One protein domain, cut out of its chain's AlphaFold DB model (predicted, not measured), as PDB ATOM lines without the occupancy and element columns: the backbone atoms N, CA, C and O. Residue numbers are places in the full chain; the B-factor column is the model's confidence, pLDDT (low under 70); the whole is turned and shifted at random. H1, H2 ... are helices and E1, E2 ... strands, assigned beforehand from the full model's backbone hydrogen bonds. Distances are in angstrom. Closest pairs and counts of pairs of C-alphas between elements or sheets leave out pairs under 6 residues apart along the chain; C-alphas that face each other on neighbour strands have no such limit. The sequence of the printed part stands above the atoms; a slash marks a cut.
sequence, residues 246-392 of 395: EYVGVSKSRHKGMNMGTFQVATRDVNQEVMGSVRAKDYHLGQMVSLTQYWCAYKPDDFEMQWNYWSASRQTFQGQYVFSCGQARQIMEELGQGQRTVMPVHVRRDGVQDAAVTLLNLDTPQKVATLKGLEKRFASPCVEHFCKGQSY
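What this domain is: This is residues 246 to 392 of the 395 residues of an uncharacterized protein of Gallaecimonas pentaromativorans (UniProt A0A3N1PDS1). A twisted sheet of six strands curls round H1, the helix at the core. H2 and H3 pack on H1 where the curled sheet is open, H2 beside the sheet's strands and H3 across the edge strand E5. The printed part has 147 residues with three named helices and seven named strands, in the order E1 E2 E3 H1 E4 E5 H2 E6 E7 H3. The mixed sheet runs E5 E4 E2 E1 E6 E7, and the class is mixed, helices and strands. The whole is compact and rounded, with a radius of gyration of the C-alphas of 14.3 A and spans of 39 by 35 by 28 A.

Where its parts are: Find C-alpha 247 at (176.110, 245.973, 181.514), where E1 begins; it runs to residue 252, 16.9 A. E2 is residues 258 to 264, 19.7 A, and E3 residues 273 to 275, 6.1 A. From C-alpha 280 at (177.372, 230.340, 181.542), H1 runs 22.6 A to residue 295. Next come E4, residues 304 to 311, 22.5 A, and E5, residues 316 to 324, 24.9 A. H2, residues 325 to 335, covers 15.6 A. E6, residues 337 to 347, 24.2 A, bends by 74 degrees at residue 340; E7, residues 351 to 360, 25.4 A, bends by 54 degrees at residue 356. H3, residues 365 to 378, covers 20.5 A and ends at (159.714, 232.602, 184.706).

How they stand to each other: Look first at the sheet with H1 on one face, two layers, a helix on a sheet; the closest C-alphas of H1 and E7, Gly 286 and Leu 360, are 5.3 A apart. E1 and E2 form an antiparallel hairpin, with N 249 and O 262 at 2.8 A. E4 is parallel to E2, with N 261 and O 306 at 2.7 A. E4 and E5 form a hairpin, with N 307 and O 321 at 2.7 A. E1 is parallel to E6, with N 346 and O 248 at 2.7 A. E6 and E7 form a hairpin, with N 338 and O 359 at 2.7 A. H2, at the sheet's level, touches residues 289 to 293 of H1, closest at C-alphas 293 and 328, 5.4 A, at a steep tilt of 53 degrees. H3 touches H1, closest at C-alphas 282 and 368, 7.1 A. E3 pairs with no named strand. Every O i to N i+4 pair is within hydrogen-bond range in H1 and H2, and 7 of 10 in H3.

The domain as a whole: The C-alphas of Lys 256 and Gly 276, the two farthest apart, are 40.1 A from each other. The printed part has no cut and no long link. Residues 379 to 392 hold no named element. The pLDDT is under 70 at residues 254 to 257, 348 to 352, 381 to 386 and 391 to 392.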
ATOM      1  N   GLU A 246     178.756 242.788 181.232       82.62
ATOM      2  CA  GLU A 246     179.261 244.023 180.621       82.62
ATOM      3  C   GLU A 246     178.378 245.213 180.989       82.62
ATOM      4  O   GLU A 246     178.848 246.345 181.071       82.62
ATOM      5  N   TYR A 247     177.083 244.954 181.170       82.31
ATOM      6  CA  TYR A 247     176.110 245.973 181.514       82.31
ATOM      7  C   TYR A 247     174.934 245.359 182.270       82.31
ATOM      8  O   TYR A 247     174.349 244.354 181.855       82.31
ATOM      9  N   VAL A 248     174.561 246.005 183.371       87.75
ATOM     10  CA  VAL A 248     173.320 245.743 184.098       87.75
ATOM     11  C   VAL A 248     172.562 247.055 184.169       87.75
ATOM     12  O   VAL A 248     173.018 247.984 184.822       87.75
ATOM     13  N   GLY A 249     171.422 247.146 183.497       85.38
ATOM     14  CA  GLY A 249     170.544 248.314 183.533       85.38
ATOM     15  C   GLY A 249     169.265 248.010 184.296       85.38
ATOM     16  O   GLY A 249     168.743 246.910 184.158       85.38
ATOM     17  N   VAL A 250     168.727 248.957 185.061       85.38
ATOM     18  CA  VAL A 250     167.401 248.855 185.690       85.38
ATOM     19  C   VAL A 250     166.624 250.139 185.444       85.38
ATOM     20  O   VAL A 250     167.137 251.233 185.632       85.38
ATOM     21  N   SER A 251     165.365 250.015 185.046       81.44
ATOM     22  CA  SER A 251     164.460 251.122 184.756       81.44
ATOM     23  C   SER A 251     163.069 250.843 185.326       81.44
ATOM     24  O   SER A 251     162.679 249.683 185.507       81.44
ATOM     25  N   LYS A 252     162.300 251.902 185.610       77.88
ATOM     26  CA  LYS A 252     160.874 251.758 185.934       77.88
ATOM     27  C   LYS A 252     160.143 251.211 184.703       77.88
ATOM     28  O   LYS A 252     160.293 251.758 183.610       77.88
ATOM     29  N   SER A 253     159.358 250.148 184.874       72.81
ATOM     30  CA  SER A 253     158.471 249.689 183.803       72.81
ATOM     31  C   SER A 253     157.279 250.637 183.663       72.81
ATOM     32  O   SER A 253     156.868 251.285 184.626       72.81
ATOM     33  N   ARG A 254     156.676 250.678 182.469       63.84
ATOM     34  CA  ARG A 254     155.373 251.331 182.251       63.84
ATOM     35  C   ARG A 254     154.240 250.600 182.986       63.84
ATOM     36  O   ARG A 254     153.192 251.187 183.239       63.84
ATOM     37  N   HIS A 255     154.447 249.334 183.352       64.81
ATOM     38  CA  HIS A 255     153.505 248.559 184.151       64.81
ATOM     39  C   HIS A 255     153.718 248.817 185.647       64.81
ATOM     40  O   HIS A 255     154.795 248.576 186.194       64.81
ATOM     41  N   LYS A 256     152.669 249.302 186.322       69.25
ATOM     42  CA  LYS A 256     152.683 249.559 187.768       69.25
ATOM     43  C   LYS A 256     153.004 248.271 188.535       69.25
ATOM     44  O   LYS A 256     152.372 247.251 188.297       69.25
ATOM     45  N   GLY A 257     153.941 248.353 189.481       69.62
ATOM     46  CA  GLY A 257     154.364 247.206 190.299       69.62
ATOM     47  C   GLY A 257     155.478 246.358 189.679       69.62
ATOM     48  O   GLY A 257     155.845 245.344 190.264       69.62
ATOM     49  N   MET A 258     156.037 246.787 188.544       79.19
ATOM     50  CA  MET A 258     157.120 246.083 187.867       79.19
ATOM     51  C   MET A 258     158.274 247.029 187.521       79.19
ATOM     52  O   MET A 258     158.076 248.176 187.118       79.19
ATOM     53  N   ASN A 259     159.497 246.526 187.628       85.06
ATOM     54  CA  ASN A 259     160.689 247.162 187.076       85.06
ATOM     55  C   ASN A 259     161.237 246.321 185.919       85.06
ATOM     56  O   ASN A 259     161.104 245.098 185.903       85.06
ATOM     57  N   MET A 260     161.871 246.981 184.953       88.25
ATOM     58  CA  MET A 260     162.522 246.323 183.825       88.25
ATOM     59  C   MET A 260     164.037 246.457 183.947       88.25
ATOM     60  O   MET A 260     164.564 247.562 184.060       88.25
ATOM     61  N   GLY A 261     164.735 245.332 183.889       90.50
ATOM     62  CA  GLY A 261     166.180 245.238 183.856       90.50
ATOM     63  C   GLY A 261     166.707 244.756 182.506       90.50
ATOM     64  O   GLY A 261     166.051 244.006 181.786       90.50
ATOM     65  N   THR A 262     167.922 245.166 182.168       91.00
ATOM     66  CA  THR A 262     168.712 244.643 181.051       91.00
ATOM     67  C   THR A 262     169.959 244.002 181.629       91.00
ATOM     68  O   THR A 262     170.671 244.640 182.397       91.00
ATOM     69  N   PHE A 263     170.221 242.750 181.268       93.25
ATOM     70  CA  PHE A 263     171.407 242.015 181.692       93.25
ATOM     71  C   PHE A 263     172.208 241.625 180.453       93.25
ATOM     72  O   PHE A 263     171.739 240.825 179.643       93.25
ATOM     73  N   GLN A 264     173.388 242.214 180.274       90.12
ATOM     74  CA  GLN A 264     174.235 242.022 179.101       90.12
ATOM     75  C   GLN A 264     175.557 241.365 179.485       90.12
ATOM     76  O   GLN A 264     176.226 241.792 180.424       90.12
ATOM     77  N   VAL A 265     175.964 240.369 178.701       90.19
ATOM     78  CA  VAL A 265     177.240 239.662 178.864       90.19
ATOM     79  C   VAL A 265     178.018 239.587 177.551       90.19
ATOM     80  O   VAL A 265     177.429 239.505 176.466       90.19
ATOM     81  N   ALA A 266     179.345 239.515 177.665       82.19
ATOM     82  CA  ALA A 266     180.254 239.387 176.528       82.19
ATOM     83  C   ALA A 266     180.174 238.009 175.853       82.19
ATOM     84  O   ALA A 266     180.401 237.878 174.649       82.19
ATOM     85  N   THR A 267     179.849 236.955 176.617       86.69
ATOM     86  CA  THR A 267     179.944 235.582 176.101       86.69
ATOM     87  C   THR A 267     179.038 235.350 174.891       86.69
ATOM     88  O   THR A 267     177.861 235.722 174.875       86.69
ATOM     89  N   ARG A 268     179.599 234.707 173.863       85.56
ATOM     90  CA  ARG A 268     178.872 234.308 172.652       85.56
ATOM     91  C   ARG A 268     178.186 232.959 172.810       85.56
ATOM     92  O   ARG A 268     177.091 232.777 172.283       85.56
ATOM     93  N   ASP A 269     178.806 232.042 173.551       88.94
ATOM     94  CA  ASP A 269     178.241 230.729 173.840       88.94
ATOM     95  C   ASP A 269     177.755 230.665 175.287       88.94
ATOM     96  O   ASP A 269     178.493 230.375 176.225       88.94
ATOM     97  N   VAL A 270     176.460 230.911 175.469       90.12
ATOM     98  CA  VAL A 270     175.822 230.834 176.786       90.12
ATOM     99  C   VAL A 270     175.647 229.390 177.278       90.12
ATOM    100  O   VAL A 270     175.280 229.182 178.435       90.12
ATOM    101  N   ASN A 271     175.875 228.386 176.427       92.38
ATOM    102  CA  ASN A 271     175.778 226.975 176.796       92.38
ATOM    103  C   ASN A 271     177.124 226.369 177.207       92.38
ATOM    104  O   ASN A 271     177.115 225.243 177.706       92.38
ATOM    105  N   GLN A 272     178.235 227.094 177.040       91.94
ATOM    106  CA  GLN A 272     179.551 226.636 177.478       91.94
ATOM    107  C   GLN A 272     179.557 226.374 178.990       91.94
ATOM    108  O   GLN A 272     178.952 227.123 179.766       91.94
ATOM    109  N   GLU A 273     180.235 225.308 179.407       91.12
ATOM    110  CA  GLU A 273     180.450 224.998 180.817       91.12
ATOM    111  C   GLU A 273     181.547 225.905 181.381       91.12
ATOM    112  O   GLU A 273     182.623 226.013 180.798       91.12
ATOM    113  N   VAL A 274     181.261 226.574 182.496       87.25
ATOM    114  CA  VAL A 274     182.137 227.603 183.081       87.25
ATOM    115  C   VAL A 274     182.611 227.260 184.490       87.25
ATOM    116  O   VAL A 274     183.676 227.694 184.914       87.25
ATOM    117  N   MET A 275     181.845 226.443 185.217       82.44
ATOM    118  CA  MET A 275     182.192 225.956 186.551       82.44
ATOM    119  C   MET A 275     181.576 224.573 186.740       82.44
ATOM    120  O   MET A 275     180.369 224.507 186.896       82.44
ATOM    121  N   GLY A 276     182.357 223.489 186.718       79.69
ATOM    122  CA  GLY A 276     181.915 222.110 187.006       79.69
ATOM    123  C   GLY A 276     180.410 221.829 186.834       79.69
ATOM    124  O   GLY A 276     179.642 221.905 187.789       79.69
ATOM    125  N   SER A 277     179.987 221.491 185.618       83.50
ATOM    126  CA  SER A 277     178.611 221.263 185.134       83.50
ATOM    127  C   SER A 277     177.660 222.477 185.068       83.50
ATOM    128  O   SER A 277     176.535 222.346 184.569       83.50
ATOM    129  N   VAL A 278     178.083 223.664 185.510       90.69
ATOM    130  CA  VAL A 278     177.335 224.928 185.385       90.69
ATOM    131  C   VAL A 278     177.608 225.548 184.018       90.69
ATOM    132  O   VAL A 278     178.759 225.817 183.667       90.69
ATOM    133  N   ARG A 279     176.550 225.829 183.250       93.12
ATOM    134  CA  ARG A 279     176.669 226.594 181.999       93.12
ATOM    135  C   ARG A 279     176.711 228.088 182.292       93.12
ATOM    136  O   ARG A 279     176.060 228.530 183.240       93.12
ATOM    137  N   ALA A 280     177.351 228.876 181.430       92.56
ATOM    138  CA  ALA A 280     177.372 230.340 181.542       92.56
ATOM    139  C   ALA A 280     175.960 230.925 181.735       92.56
ATOM    140  O   ALA A 280     175.721 231.729 182.630       92.56
ATOM    141  N   LYS A 281     174.976 230.432 180.971       93.00
ATOM    142  CA  LYS A 281     173.566 230.807 181.125       93.00
ATOM    143  C   LYS A 281     173.027 230.579 182.539       93.00
ATOM    144  O   LYS A 281     172.317 231.438 183.052       93.00
ATOM    145  N   ASP A 282     173.305 229.419 183.131       94.25
ATOM    146  CA  ASP A 282     172.774 229.060 184.450       94.25
ATOM    147  C   ASP A 282     173.404 229.958 185.531       94.25
ATOM    148  O   ASP A 282     172.720 230.403 186.450       94.25
ATOM    149  N   TYR A 283     174.684 230.302 185.364       93.94
ATOM    150  CA  TYR A 283     175.384 231.255 186.222       93.94
ATOM    151  C   TYR A 283     174.785 232.668 186.135       93.94
ATOM    152  O   TYR A 283     174.423 233.245 187.161       93.94
ATOM    153  N   HIS A 284     174.587 233.203 184.924       94.94
ATOM    154  CA  HIS A 284     173.972 234.527 184.724       94.94
ATOM    155  C   HIS A 284     172.541 234.586 185.244       94.94
ATOM    156  O   HIS A 284     172.109 235.592 185.801       94.94
ATOM    157  N   LEU A 285     171.797 233.491 185.096       94.44
ATOM    158  CA  LEU A 285     170.468 233.385 185.668       94.44
ATOM    159  C   LEU A 285     170.509 233.494 187.200       94.44
ATOM    160  O   LEU A 285     169.711 234.227 187.779       94.44
ATOM    161  N   GLY A 286     171.482 232.843 187.843       94.88
ATOM    162  CA  GLY A 286     171.756 233.030 189.267       94.88
ATOM    163  C   GLY A 286     172.064 234.489 189.624       94.88
ATOM    164  O   GLY A 286     171.532 234.997 190.606       94.88
ATOM    165  N   GLN A 287     172.845 235.196 188.801       95.00
ATOM    166  CA  GLN A 287     173.131 236.623 189.000       95.00
ATOM    167  C   GLN A 287     171.873 237.496 188.891       95.00
ATOM    168  O   GLN A 287     171.673 238.369 189.731       95.00
ATOM    169  N   MET A 288     170.991 237.246 187.916       95.88
ATOM    170  CA  MET A 288     169.716 237.967 187.782       95.88
ATOM    171  C   MET A 288     168.780 237.721 188.977       95.88
ATOM    172  O   MET A 288     168.115 238.653 189.438       95.88
ATOM    173  N   VAL A 289     168.757 236.502 189.530       95.25
ATOM    174  CA  VAL A 289     168.039 236.200 190.784       95.25
ATOM    175  C   VAL A 289     168.643 236.983 191.951       95.25
ATOM    176  O   VAL A 289     167.910 237.651 192.679       95.25
ATOM    177  N   SER A 290     169.969 236.970 192.105       94.62
ATOM    178  CA  SER A 290     170.677 237.719 193.153       94.62
ATOM    179  C   SER A 290     170.465 239.232 193.056       94.62
ATOM    180  O   SER A 290     170.264 239.894 194.074       94.62
ATOM    181  N   LEU A 291     170.473 239.789 191.842       93.69
ATOM    182  CA  LEU A 291     170.156 241.192 191.586       93.69
ATOM    183  C   LEU A 291     168.699 241.487 191.939       93.69
ATOM    184  O   LEU A 291     168.427 242.443 192.655       93.69
ATOM    185  N   THR A 292     167.758 240.639 191.522       94.06
ATOM    186  CA  THR A 292     166.352 240.792 191.920       94.06
ATOM    187  C   THR A 292     166.222 240.815 193.439       94.06
ATOM    188  O   THR A 292     165.623 241.734 193.987       94.06
ATOM    189  N   GLN A 293     166.861 239.872 194.136       91.50
ATOM    190  CA  GLN A 293     166.856 239.808 195.593       91.50
ATOM    191  C   GLN A 293     167.378 241.097 196.243       91.50
ATOM    192  O   GLN A 293     166.766 241.593 197.189       91.50
ATOM    193  N   TYR A 294     168.483 241.654 195.736       89.25
ATOM    194  CA  TYR A 294     169.019 242.930 196.215       89.25
ATOM    195  C   TYR A 294     168.006 244.068 196.028       89.25
ATOM    196  O   TYR A 294     167.725 244.808 196.970       89.25
ATOM    197  N   TRP A 295     167.404 244.181 194.841       85.62
ATOM    198  CA  TRP A 295     166.401 245.213 194.534       85.62
ATOM    199  C   TRP A 295     165.109 245.049 195.348       85.62
ATOM    200  O   TRP A 295     164.386 246.016 195.597       85.62
ATOM    201  N   CYS A 296     164.841 243.828 195.800       85.38
ATOM    202  CA  CYS A 296     163.666 243.448 196.566       85.38
ATOM    203  C   CYS A 296     163.804 243.616 198.084       85.38
ATOM    204  O   CYS A 296     162.845 243.310 198.794       85.38
ATOM    205  N   ALA A 297     164.939 244.113 198.599       79.88
ATOM    206  CA  ALA A 297     165.210 244.205 200.041       79.88
ATOM    207  C   ALA A 297     164.093 244.891 200.857       79.88
ATOM    208  O   ALA A 297     163.877 244.545 202.015       79.88
ATOM    209  N   TYR A 298     163.349 245.818 200.240       78.12
ATOM    210  CA  TYR A 298     162.254 246.567 200.870       78.12
ATOM    211  C   TYR A 298     160.970 246.582 200.027       78.12
ATOM    212  O   TYR A 298     160.175 247.520 200.109       78.12
ATOM    213  N   LYS A 299     160.782 245.582 199.159       84.69
ATOM    214  CA  LYS A 299     159.626 245.483 198.255       84.69
ATOM    215  C   LYS A 299     158.711 244.320 198.662       84.69
ATOM    216  O   LYS A 299     159.213 243.324 199.193       84.69
ATOM    217  N   PRO A 300     157.388 244.433 198.427       88.19
ATOM    218  CA  PRO A 300     156.457 243.344 198.701       88.19
ATOM    219  C   PRO A 300     156.715 242.149 197.769       88.19
ATOM    220  O   PRO A 300     157.339 242.288 196.719       88.19
ATOM    221  N   ASP A 301     156.272 240.959 198.172       91.69
ATOM    222  CA  ASP A 301     156.594 239.678 197.515       91.69
ATOM    223  C   ASP A 301     156.069 239.566 196.082       91.69
ATOM    224  O   ASP A 301     156.623 238.815 195.272       91.69
ATOM    225  N   ASP A 302     155.005 240.308 195.795       89.31
ATOM    226  CA  ASP A 302     154.329 240.400 194.507       89.31
ATOM    227  C   ASP A 302     154.951 241.442 193.568       89.31
ATOM    228  O   ASP A 302     154.567 241.504 192.407       89.31
ATOM    229  N   PHE A 303     155.920 242.241 194.028       88.06
ATOM    230  CA  PHE A 303     156.660 243.144 193.152       88.06
ATOM    231  C   PHE A 303     157.526 242.344 192.176       88.06
ATOM    232  O   PHE A 303     158.231 241.420 192.587       88.06
ATOM    233  N   GLU A 304     157.516 242.726 190.898       90.50
ATOM    234  CA  GLU A 304     158.183 241.974 189.833       90.50
ATOM    235  C   GLU A 304     159.383 242.718 189.227       90.50
ATOM    236  O   GLU A 304     159.378 243.934 189.015       90.50
ATOM    237  N   MET A 305     160.425 241.955 188.904       91.50
ATOM    238  CA  MET A 305     161.561 242.364 188.085       91.50
ATOM    239  C   MET A 305     161.567 241.566 186.787       91.50
ATOM    240  O   MET A 305     161.711 240.344 186.792       91.50
ATOM    241  N   GLN A 306     161.490 242.273 185.669       91.88
ATOM    242  CA  GLN A 306     161.573 241.709 184.330       91.88
ATOM    243  C   GLN A 306     162.968 241.940 183.750       91.88
ATOM    244  O   GLN A 306     163.312 243.072 183.436       91.88
ATOM    245  N   TRP A 307     163.756 240.892 183.538       94.06
ATOM    246  CA  TRP A 307     165.091 240.973 182.949       94.06
ATOM    247  C   TRP A 307     165.099 240.586 181.476       94.06
ATOM    248  O   TRP A 307     164.713 239.477 181.115       94.06
ATOM    249  N   ASN A 308     165.626 241.468 180.635       91.50
ATOM    250  CA  ASN A 308     165.976 241.176 179.252       91.50
ATOM    251  C   ASN A 308     167.434 240.709 179.198       91.50
ATOM    252  O   ASN A 308     168.347 241.494 179.461       91.50
ATOM    253  N   TYR A 309     167.656 239.436 178.865       93.81
ATOM    254  CA  TYR A 309     168.991 238.849 178.839       93.81
ATOM    255  C   TYR A 309     169.589 238.905 177.430       93.81
ATOM    256  O   TYR A 309     169.055 238.316 176.485       93.81
ATOM    257  N   TRP A 310     170.726 239.579 177.305       89.38
ATOM    258  CA  TRP A 310     171.476 239.743 176.068       89.38
ATOM    259  C   TRP A 310     172.869 239.133 176.187       89.38
ATOM    260  O   TRP A 310     173.565 239.332 177.180       89.38
ATOM    261  N   SER A 311     173.299 238.420 175.152       88.62
ATOM    262  CA  SER A 311     174.649 237.862 175.052       88.62
ATOM    263  C   SER A 311     175.382 238.405 173.828       88.62
ATOM    264  O   SER A 311     174.787 239.109 173.005       88.62
ATOM    265  N   ALA A 312     176.661 238.045 173.693       80.06
ATOM    266  CA  ALA A 312     177.535 238.526 172.628       80.06
ATOM    267  C   ALA A 312     177.530 240.063 172.536       80.06
ATOM    268  O   ALA A 312     177.395 240.618 171.450       80.06
ATOM    269  N   SER A 313     177.583 240.743 173.684       75.00
ATOM    270  CA  SER A 313     177.587 242.207 173.766       75.00
ATOM    271  C   SER A 313     176.397 242.857 173.048       75.00
ATOM    272  O   SER A 313     176.551 243.635 172.108       75.00
ATOM    273  N   ARG A 314     175.179 242.499 173.485       75.44
ATOM    274  CA  ARG A 314     173.889 242.988 172.943       75.44
ATOM    275  C   ARG A 314     173.532 242.455 171.546       75.44
ATOM    276  O   ARG A 314     172.497 242.824 171.000       75.44
ATOM    277  N   GLN A 315     174.323 241.545 170.975       75.00
ATOM    278  CA  GLN A 315     174.053 241.017 169.633       75.00
ATOM    279  C   GLN A 315     172.967 239.945 169.599       75.00
ATOM    280  O   GLN A 315     172.267 239.869 168.591       75.00
ATOM    281  N   THR A 316     172.806 239.141 170.656       80.94
ATOM    282  CA  THR A 316     171.862 238.009 170.666       80.94
ATOM    283  C   THR A 316     170.932 238.075 171.871       80.94
ATOM    284  O   THR A 316     171.383 238.015 173.015       80.94
ATOM    285  N   PHE A 317     169.620 238.136 171.625       86.00
ATOM    286  CA  PHE A 317     168.619 238.077 172.688       86.00
ATOM    287  C   PHE A 317     168.427 236.635 173.168       86.00
ATOM    288  O   PHE A 317     168.090 235.739 172.391       86.00
ATOM    289  N   GLN A 318     168.632 236.390 174.459       90.00
ATOM    290  CA  GLN A 318     168.578 235.050 175.052       90.00
ATOM    291  C   GLN A 318     167.232 234.725 175.710       90.00
ATOM    292  O   GLN A 318     166.987 233.566 176.068       90.00
ATOM    293  N   GLY A 319     166.363 235.724 175.843       89.19
ATOM    294  CA  GLY A 319     165.031 235.609 176.423       89.19
ATOM    295  C   GLY A 319     164.786 236.643 177.515       89.19
ATOM    296  O   GLY A 319     165.694 237.366 177.933       89.19
ATOM    297  N   GLN A 320     163.542 236.680 177.978       90.44
ATOM    298  CA  GLN A 320     163.128 237.500 179.105       90.44
ATOM    299  C   GLN A 320     162.791 236.628 180.303       90.44
ATOM    300  O   GLN A 320     162.230 235.546 180.144       90.44
ATOM    301  N   TYR A 321     163.123 237.113 181.494       92.31
ATOM    302  CA  TYR A 321     162.909 236.405 182.748       92.31
ATOM    303  C   TYR A 321     162.186 237.328 183.729       92.31
ATOM    304  O   TYR A 321     162.693 238.406 184.023       92.31
ATOM    305  N   VAL A 322     161.013 236.927 184.218       91.38
ATOM    306  CA  VAL A 322     160.221 237.717 185.176       91.38
ATOM    307  C   VAL A 322     160.253 237.045 186.539       91.38
ATOM    308  O   VAL A 322     159.751 235.936 186.695       91.38
ATOM    309  N   PHE A 323     160.833 237.714 187.529       90.62
ATOM    310  CA  PHE A 323     160.905 237.222 188.900       90.62
ATOM    311  C   PHE A 323     160.083 238.114 189.811       90.62
ATOM    312  O   PHE A 323     160.293 239.326 189.833       90.62
ATOM    313  N   SER A 324     159.226 237.522 190.636       92.25
ATOM    314  CA  SER A 324     158.701 238.243 191.790       92.25
ATOM    315  C   SER A 324     159.741 238.300 192.915       92.25
ATOM    316  O   SER A 324     160.623 237.438 193.024       92.25
ATOM    317  N   CYS A 325     159.632 239.287 193.799       91.19
ATOM    318  CA  CYS A 325     160.489 239.395 194.975       91.19
ATOM    319  C   CYS A 325     160.379 238.182 195.905       91.19
ATOM    320  O   CYS A 325     161.389 237.710 196.428       91.19
ATOM    321  N   GLY A 326     159.169 237.644 196.085       92.25
ATOM    322  CA  GLY A 326     158.948 236.416 196.851       92.25
ATOM    323  C   GLY A 326     159.633 235.205 196.212       92.25
ATOM    324  O   GLY A 326     160.266 234.414 196.908       92.25
ATOM    325  N   GLN A 327     159.589 235.096 194.879       92.31
ATOM    326  CA  GLN A 327     160.292 234.036 194.154       92.31
ATOM    327  C   GLN A 327     161.808 234.151 194.320       92.31
ATOM    328  O   GLN A 327     162.455 233.156 194.629       92.31
ATOM    329  N   ALA A 328     162.387 235.344 194.159       93.56
ATOM    330  CA  ALA A 328     163.828 235.536 194.329       93.56
ATOM    331  C   ALA A 328     164.297 235.133 195.741       93.56
ATOM    332  O   ALA A 328     165.297 234.422 195.868       93.56
ATOM    333  N   ARG A 329     163.529 235.486 196.784       92.12
ATOM    334  CA  ARG A 329     163.781 235.056 198.171       92.12
ATOM    335  C   ARG A 329     163.747 233.541 198.317       92.12
ATOM    336  O   ARG A 329     164.718 232.965 198.800       92.12
ATOM    337  N   GLN A 330     162.683 232.905 197.828       92.25
ATOM    338  CA  GLN A 330     162.525 231.452 197.891       92.25
ATOM    339  C   GLN A 330     163.692 230.722 197.210       92.25
ATOM    340  O   GLN A 330     164.221 229.758 197.755       92.25
ATOM    341  N   ILE A 331     164.125 231.193 196.038       93.00
ATOM    342  CA  ILE A 331     165.233 230.579 195.295       93.00
ATOM    343  C   ILE A 331     166.552 230.716 196.067       93.00
ATOM    344  O   ILE A 331     167.324 229.759 196.146       93.00
ATOM    345  N   MET A 332     166.803 231.887 196.657       93.12
ATOM    346  CA  MET A 332     167.993 232.134 197.476       93.12
ATOM    347  C   MET A 332     168.002 231.288 198.758       93.12
ATOM    348  O   MET A 332     169.068 230.836 199.176       93.12
ATOM    349  N   GLU A 333     166.840 231.052 199.367       92.00
ATOM    350  CA  GLU A 333     166.680 230.157 200.522       92.00
ATOM    351  C   GLU A 333     166.906 228.687 200.145       92.00
ATOM    352  O   GLU A 333     167.611 227.972 200.857       92.00
ATOM    353  N   GLU A 334     166.352 228.237 199.015       92.31
ATOM    354  CA  GLU A 334     166.407 226.837 198.578       92.31
ATOM    355  C   GLU A 334     167.801 226.419 198.090       92.31
ATOM    356  O   GLU A 334     168.293 225.340 198.426       92.31
ATOM    357  N   LEU A 335     168.457 227.262 197.290       93.56
ATOM    358  CA  LEU A 335     169.753 226.938 196.681       93.56
ATOM    359  C   LEU A 335     170.937 227.424 197.528       93.56
ATOM    360  O   LEU A 335     172.060 226.921 197.399       93.56
ATOM    361  N   GLY A 336     170.675 228.347 198.451       92.50
ATOM    362  CA  GLY A 336     171.657 228.917 199.356       92.50
ATOM    363  C   GLY A 336     172.455 230.068 198.745       92.50
ATOM    364  O   GLY A 336     172.464 230.325 197.539       92.50
ATOM    365  N   GLN A 337     173.167 230.761 199.627       92.19
ATOM    366  CA  GLN A 337     173.954 231.948 199.311       92.19
ATOM    367  C   GLN A 337     175.419 231.579 199.057       92.19
ATOM    368  O   GLN A 337     176.019 230.806 199.802       92.19
ATOM    369  N   GLY A 338     175.975 232.113 197.977       91.38
ATOM    370  CA  GLY A 338     177.359 231.956 197.552       91.38
ATOM    371  C   GLY A 338     178.206 233.191 197.860       91.38
ATOM    372  O   GLY A 338     177.997 233.898 198.847       91.38
ATOM    373  N   GLN A 339     179.197 233.448 197.005       89.06
ATOM    374  CA  GLN A 339     180.130 234.559 197.178       89.06
ATOM    375  C   GLN A 339     179.431 235.918 197.020       89.06
ATOM    376  O   GLN A 339     178.631 236.123 196.108       89.06
ATOM    377  N   ARG A 340     179.786 236.878 197.878       89.12
ATOM    378  CA  ARG A 340     179.401 238.281 197.703       89.12
ATOM    379  C   ARG A 340     180.306 238.947 196.670       89.12
ATOM    380  O   ARG A 340     181.528 238.837 196.757       89.12
ATOM    381  N   THR A 341     179.713 239.647 195.715       85.81
ATOM    382  CA  THR A 341     180.416 240.397 194.671       85.81
ATOM    383  C   THR A 341     179.816 241.793 194.531       85.81
ATOM    384  O   THR A 341     178.727 242.061 195.036       85.81
ATOM    385  N   VAL A 342     180.550 242.698 193.894       79.38
ATOM    386  CA  VAL A 342     180.085 244.053 193.597       79.38
ATOM    387  C   VAL A 342     179.848 244.129 192.099       79.38
ATOM    388  O   VAL A 342     180.758 243.843 191.326       79.38
ATOM    389  N   MET A 343     178.625 244.480 191.707       84.31
ATOM    390  CA  MET A 343     178.253 244.676 190.308       84.31
ATOM    391  C   MET A 343     177.879 246.137 190.071       84.31
ATOM    392  O   MET A 343     177.038 246.652 190.813       84.31
ATOM    393  N   PRO A 344     178.433 246.797 189.042       75.00
ATOM    394  CA  PRO A 344     177.955 248.107 188.633       75.00
ATOM    395  C   PRO A 344     176.568 247.960 187.998       75.00
ATOM    396  O   PRO A 344     176.386 247.225 187.025       75.00
ATOM    397  N   VAL A 345     175.579 248.655 188.552       81.81
ATOM    398  CA  VAL A 345     174.200 248.656 188.058       81.81
ATOM    399  C   VAL A 345     173.802 250.059 187.636       81.81
ATOM    400  O   VAL A 345     173.788 250.994 188.430       81.81
ATOM    401  N   HIS A 346     173.453 250.199 186.367       78.12
ATOM    402  CA  HIS A 346     172.968 251.422 185.753       78.12
ATOM    403  C   HIS A 346     171.477 251.568 186.043       78.12
ATOM    404  O   HIS A 346     170.629 251.008 185.351       78.12
ATOM    405  N   VAL A 347     171.139 252.320 187.079       76.69
ATOM    406  CA  VAL A 347     169.751 252.616 187.417       76.69
ATOM    407  C   VAL A 347     169.327 253.870 186.650       76.69
ATOM    408  O   VAL A 347     169.940 254.934 186.784       76.69
ATOM    409  N   ARG A 348     168.291 253.749 185.808       67.31
ATOM    410  CA  ARG A 348     167.702 254.868 185.054       67.31
ATOM    411  C   ARG A 348     167.338 255.960 186.050       67.31
ATOM    412  O   ARG A 348     166.661 255.674 187.031       67.31
ATOM    413  N   ARG A 349     167.796 257.184 185.790       59.69
ATOM    414  CA  ARG A 349     167.680 258.342 186.685       59.69
ATOM    415  C   ARG A 349     168.426 258.283 188.008       59.69
ATOM    416  O   ARG A 349     168.382 259.314 188.649       59.69
ATOM    417  N   ASP A 350     169.189 257.238 188.360       56.16
ATOM    418  CA  ASP A 350     170.100 257.250 189.531       56.16
ATOM    419  C   ASP A 350     171.589 257.096 189.157       56.16
ATOM    420  O   ASP A 350     172.476 257.412 189.950       56.16
ATOM    421  N   GLY A 351     171.899 256.765 187.902       66.62
ATOM    422  CA  GLY A 351     173.275 256.582 187.433       66.62
ATOM    423  C   GLY A 351     173.824 255.195 187.779       66.62
ATOM    424  O   GLY A 351     173.064 254.243 187.927       66.62
ATOM    425  N   VAL A 352     175.152 255.063 187.848       68.12
ATOM    426  CA  VAL A 352     175.799 253.783 188.182       68.12
ATOM    427  C   VAL A 352     175.865 253.634 189.696       68.12
ATOM    428  O   VAL A 352     176.416 254.499 190.373       68.12
ATOM    429  N   GLN A 353     175.314 252.542 190.210       74.19
ATOM    430  CA  GLN A 353     175.384 252.155 191.612       74.19
ATOM    431  C   GLN A 353     176.163 250.852 191.749       74.19
ATOM    432  O   GLN A 353     175.889 249.883 191.043       74.19
ATOM    433  N   ASP A 354     177.090 250.804 192.699       76.38
ATOM    434  CA  ASP A 354     177.777 249.568 193.058       76.38
ATOM    435  C   ASP A 354     176.867 248.706 193.939       76.38
ATOM    436  O   ASP A 354     176.687 248.952 195.134       76.38
ATOM    437  N   ALA A 355     176.274 247.675 193.343       82.12
ATOM    438  CA  ALA A 355     175.404 246.743 194.039       82.12
ATOM    439  C   ALA A 355     176.219 245.604 194.649       82.12
ATOM    440  O   ALA A 355     176.753 244.740 193.949       82.12
ATOM    441  N   ALA A 356     176.290 245.574 195.978       85.75
ATOM    442  CA  ALA A 356     176.940 244.497 196.712       85.75
ATOM    443  C   ALA A 356     176.015 243.269 196.806       85.75
ATOM    444  O   ALA A 356     175.368 243.041 197.832       85.75
ATOM    445  N   VAL A 357     175.955 242.488 195.728       89.88
ATOM    446  CA  VAL A 357     175.073 241.327 195.570       89.88
ATOM    447  C   VAL A 357     175.688 240.045 196.127       89.88
ATOM    448  O   VAL A 357     176.869 239.750 195.941       89.88
ATOM    449  N   THR A 358     174.868 239.238 196.795       90.69
ATOM    450  CA  THR A 358     175.243 237.880 197.202       90.69
ATOM    451  C   THR A 358     174.815 236.909 196.113       90.69
ATOM    452  O   THR A 358     173.617 236.765 195.856       90.69
ATOM    453  N   LEU A 359     175.782 236.267 195.457       92.12
ATOM    454  CA  LEU A 359     175.515 235.326 194.372       92.12
ATOM    455  C   LEU A 359     174.780 234.088 194.878       92.12
ATOM    456  O   LEU A 359     174.928 233.691 196.031       92.12
ATOM    457  N   LEU A 360     174.014 233.457 194.000       93.38
ATOM    458  CA  LEU A 360     173.404 232.159 194.248       93.38
ATOM    459  C   LEU A 360     174.484 231.068 194.335       93.38
ATOM    460  O   LEU A 360     175.416 231.049 193.527       93.38
ATOM    461  N   ASN A 361     174.371 230.144 195.289       93.12
ATOM    462  CA  ASN A 361     175.291 229.013 195.365       93.12
ATOM    463  C   ASN A 361     174.890 227.920 194.354       93.12
ATOM    464  O   ASN A 361     173.824 227.322 194.471       93.12
ATOM    465  N   LEU A 362     175.761 227.636 193.383       92.06
ATOM    466  CA  LEU A 362     175.564 226.621 192.337       92.06
ATOM    467  C   LEU A 362     176.651 225.529 192.366       92.06
ATOM    468  O   LEU A 362     177.035 224.995 191.332       92.06
ATOM    469  N   ASP A 363     177.150 225.198 193.557       90.12
ATOM    470  CA  ASP A 363     178.235 224.235 193.808       90.12
ATOM    471  C   ASP A 363     177.912 222.755 193.523       90.12
ATOM    472  O   ASP A 363     178.821 221.923 193.509       90.12
ATOM    473  N   THR A 364     176.644 222.398 193.306       90.88
ATOM    474  CA  THR A 364     176.219 221.006 193.091       90.88
ATOM    475  C   THR A 364     175.315 220.855 191.863       90.88
ATOM    476  O   THR A 364     174.468 221.719 191.610       90.88
ATOM    477  N   PRO A 365     175.398 219.724 191.128       89.81
ATOM    478  CA  PRO A 365     174.527 219.454 189.981       89.81
ATOM    479  C   PRO A 365     173.032 219.517 190.314       89.81
ATOM    480  O   PRO A 365     172.227 219.932 189.483       89.81
ATOM    481  N   GLN A 366     172.650 219.132 191.536       91.94
ATOM    482  CA  GLN A 366     171.275 219.195 192.024       91.94
ATOM    483  C   GLN A 366     170.764 220.636 192.070       91.94
ATOM    484  O   GLN A 366     169.689 220.900 191.542       91.94
ATOM    485  N   LYS A 367     171.544 221.586 192.604       92.75
ATOM    486  CA  LYS A 367     171.151 223.005 192.637       92.75
ATOM    487  C   LYS A 367     171.022 223.600 191.237       92.75
ATOM    488  O   LYS A 367     170.067 224.321 190.956       92.75
ATOM    489  N   VAL A 368     171.933 223.235 190.332       91.06
ATOM    490  CA  VAL A 368     171.856 223.623 188.914       91.06
ATOM    491  C   VAL A 368     170.591 223.062 188.259       91.06
ATOM    492  O   VAL A 368     169.903 223.772 187.524       91.06
ATOM    493  N   ALA A 369     170.253 221.799 188.524       89.31
ATOM    494  CA  ALA A 369     169.040 221.172 188.011       89.31
ATOM    495  C   ALA A 369     167.768 221.836 188.562       89.31
ATOM    496  O   ALA A 369     166.837 222.082 187.795       89.31
ATOM    497  N   THR A 370     167.749 222.185 189.851       89.31
ATOM    498  CA  THR A 370     166.646 222.927 190.473       89.31
ATOM    499  C   THR A 370     166.469 224.297 189.822       89.31
ATOM    500  O   THR A 370     165.363 224.608 189.377       89.31
ATOM    501  N   LEU A 371     167.544 225.080 189.647       91.06
ATOM    502  CA  LEU A 371     167.476 226.379 188.965       91.06
ATOM    503  C   LEU A 371     166.924 226.250 187.533       91.06
ATOM    504  O   LEU A 371     166.051 227.019 187.139       91.06
ATOM    505  N   LYS A 372     167.360 225.236 186.769       88.44
ATOM    506  CA  LYS A 372     166.826 224.936 185.423       88.44
ATOM    507  C   LYS A 372     165.347 224.548 185.440       88.44
ATOM    508  O   LYS A 372     164.606 224.875 184.514       88.44
ATOM    509  N   GLY A 373     164.915 223.814 186.464       84.50
ATOM    510  CA  GLY A 373     163.511 223.464 186.663       84.50
ATOM    511  C   GLY A 373     162.654 224.706 186.897       84.50
ATOM    512  O   GLY A 373     161.582 224.841 186.305       84.50
ATOM    513  N   LEU A 374     163.170 225.636 187.701       82.00
ATOM    514  CA  LEU A 374     162.533 226.914 187.986       82.00
ATOM    515  C   LEU A 374     162.538 227.846 186.768       82.00
ATOM    516  O   LEU A 374     161.542 228.528 186.557       82.00
ATOM    517  N   GLU A 375     163.575 227.800 185.923       83.88
ATOM    518  CA  GLU A 375     163.690 228.605 184.696       83.88
ATOM    519  C   GLU A 375     162.427 228.587 183.840       83.88
ATOM    520  O   GLU A 375     161.935 229.625 183.398       83.88
ATOM    521  N   LYS A 376     161.846 227.402 183.668       80.25
ATOM    522  CA  LYS A 376     160.632 227.211 182.870       80.25
ATOM    523  C   LYS A 376     159.421 227.986 183.392       80.25
ATOM    524  O   LYS A 376     158.472 228.171 182.641       80.25
ATOM    525  N   ARG A 377     159.423 228.389 184.665       78.94
ATOM    526  CA  ARG A 377     158.309 229.091 185.318       78.94
ATOM    527  C   ARG A 377     158.344 230.597 185.087       78.94
ATOM    528  O   ARG A 377     157.299 231.222 185.195       78.94
ATOM    529  N   PHE A 378     159.517 231.155 184.802       81.88
ATOM    530  CA  PHE A 378     159.714 232.602 184.706       81.88
ATOM    531  C   PHE A 378     160.282 233.067 183.361       81.88
ATOM    532  O   PHE A 378     160.334 234.267 183.102       81.88
ATOM    533  N   ALA A 379     160.713 232.150 182.490       81.31
ATOM    534  CA  ALA A 379     161.207 232.494 181.164       81.31
ATOM    535  C   ALA A 379     160.058 232.716 180.168       81.31
ATOM    536  O   ALA A 379     159.271 231.806 179.903       81.31
ATOM    537  N   SER A 380     160.036 233.886 179.531       76.38
ATOM    538  CA  SER A 380     159.301 234.105 178.287       76.38
ATOM    539  C   SER A 380     160.262 234.005 177.096       76.38
ATOM    540  O   SER A 380     161.275 234.717 177.054       76.38
ATOM    541  N   PRO A 381     159.985 233.144 176.096       65.75
ATOM    542  CA  PRO A 381     160.841 233.013 174.921       65.75
ATOM    543  C   PRO A 381     160.765 234.230 173.992       65.75
ATOM    544  O   PRO A 381     161.643 234.370 173.140       65.75
ATOM    545  N   CYS A 382     159.750 235.089 174.137       64.75
ATOM    546  CA  CYS A 382     159.544 236.270 173.306       64.75
ATOM    547  C   CYS A 382     159.008 237.457 174.119       64.75
ATOM    548  O   CYS A 382     158.284 237.279 175.096       64.75
ATOM    549  N   VAL A 383     159.323 238.667 173.669       65.56
ATOM    550  CA  VAL A 383     158.838 239.940 174.216       65.56
ATOM    551  C   VAL A 383     158.554 240.846 173.045       65.56
ATOM    552  O   VAL A 383     159.488 241.080 172.291       65.56
ATOM    553  N   GLU A 384     157.325 241.347 172.897       61.72
ATOM    554  CA  GLU A 384     156.893 242.304 171.857       61.72
ATOM    555  C   GLU A 384     157.439 242.017 170.440       61.72
ATOM    556  O   GLU A 384     156.746 241.457 169.589       61.72
ATOM    557  N   HIS A 385     158.691 242.405 170.184       60.78
ATOM    558  CA  HIS A 385     159.405 242.290 168.922       60.78
ATOM    559  C   HIS A 385     160.642 241.370 168.940       60.78
ATOM    560  O   HIS A 385     161.197 241.147 167.871       60.78
ATOM    561  N   PHE A 386     161.088 240.807 170.060       60.41
ATOM    562  CA  PHE A 386     162.273 239.944 170.113       60.41
ATOM    563  C   PHE A 386     161.934 238.561 170.655       60.41
ATOM    564  O   PHE A 386     161.373 238.421 171.736       60.41
ATOM    565  N   CYS A 387     162.317 237.529 169.913       76.50
ATOM    566  CA  CYS A 387     162.303 236.144 170.367       76.50
ATOM    567  C   CYS A 387     163.728 235.639 170.583       76.50
ATOM    568  O   CYS A 387     164.681 236.123 169.970       76.50
ATOM    569  N   LYS A 388     163.876 234.640 171.450       77.50
ATOM    570  CA  LYS A 388     165.157 233.997 171.742       77.50
ATOM    571  C   LYS A 388     165.896 233.610 170.454       77.50
ATOM    572  O   LYS A 388     165.336 232.946 169.585       77.50
ATOM    573  N   GLY A 389     167.171 233.986 170.374       71.50
ATOM    574  CA  GLY A 389     168.050 233.729 169.233       71.50
ATOM    575  C   GLY A 389     167.985 234.786 168.130       71.50
ATOM    576  O   GLY A 389     168.772 234.707 167.191       71.50
ATOM    577  N   GLN A 390     167.094 235.779 168.227       71.44
ATOM    578  CA  GLN A 390     167.087 236.906 167.297       71.44
ATOM    579  C   GLN A 390     168.198 237.897 167.635       71.44
ATOM    580  O   GLN A 390     168.510 238.141 168.806       71.44
ATOM    581  N   SER A 391     168.784 238.472 166.585       63.03
ATOM    582  CA  SER A 391     169.764 239.535 166.728       63.03
ATOM    583  C   SER A 391     169.091 240.897 166.701       63.03
ATOM    584  O   SER A 391     168.203 241.124 165.876       63.03
ATOM    585  N   TYR A 392     169.567 241.819 167.539       52.50
ATOM    586  CA  TYR A 392     169.158 243.223 167.461       52.50
ATOM    587  C   TYR A 392     169.447 243.823 166.073       52.50
ATOM    588  O   TYR A 392     168.666 244.623 165.588       52.50
TER     589      TYR A 392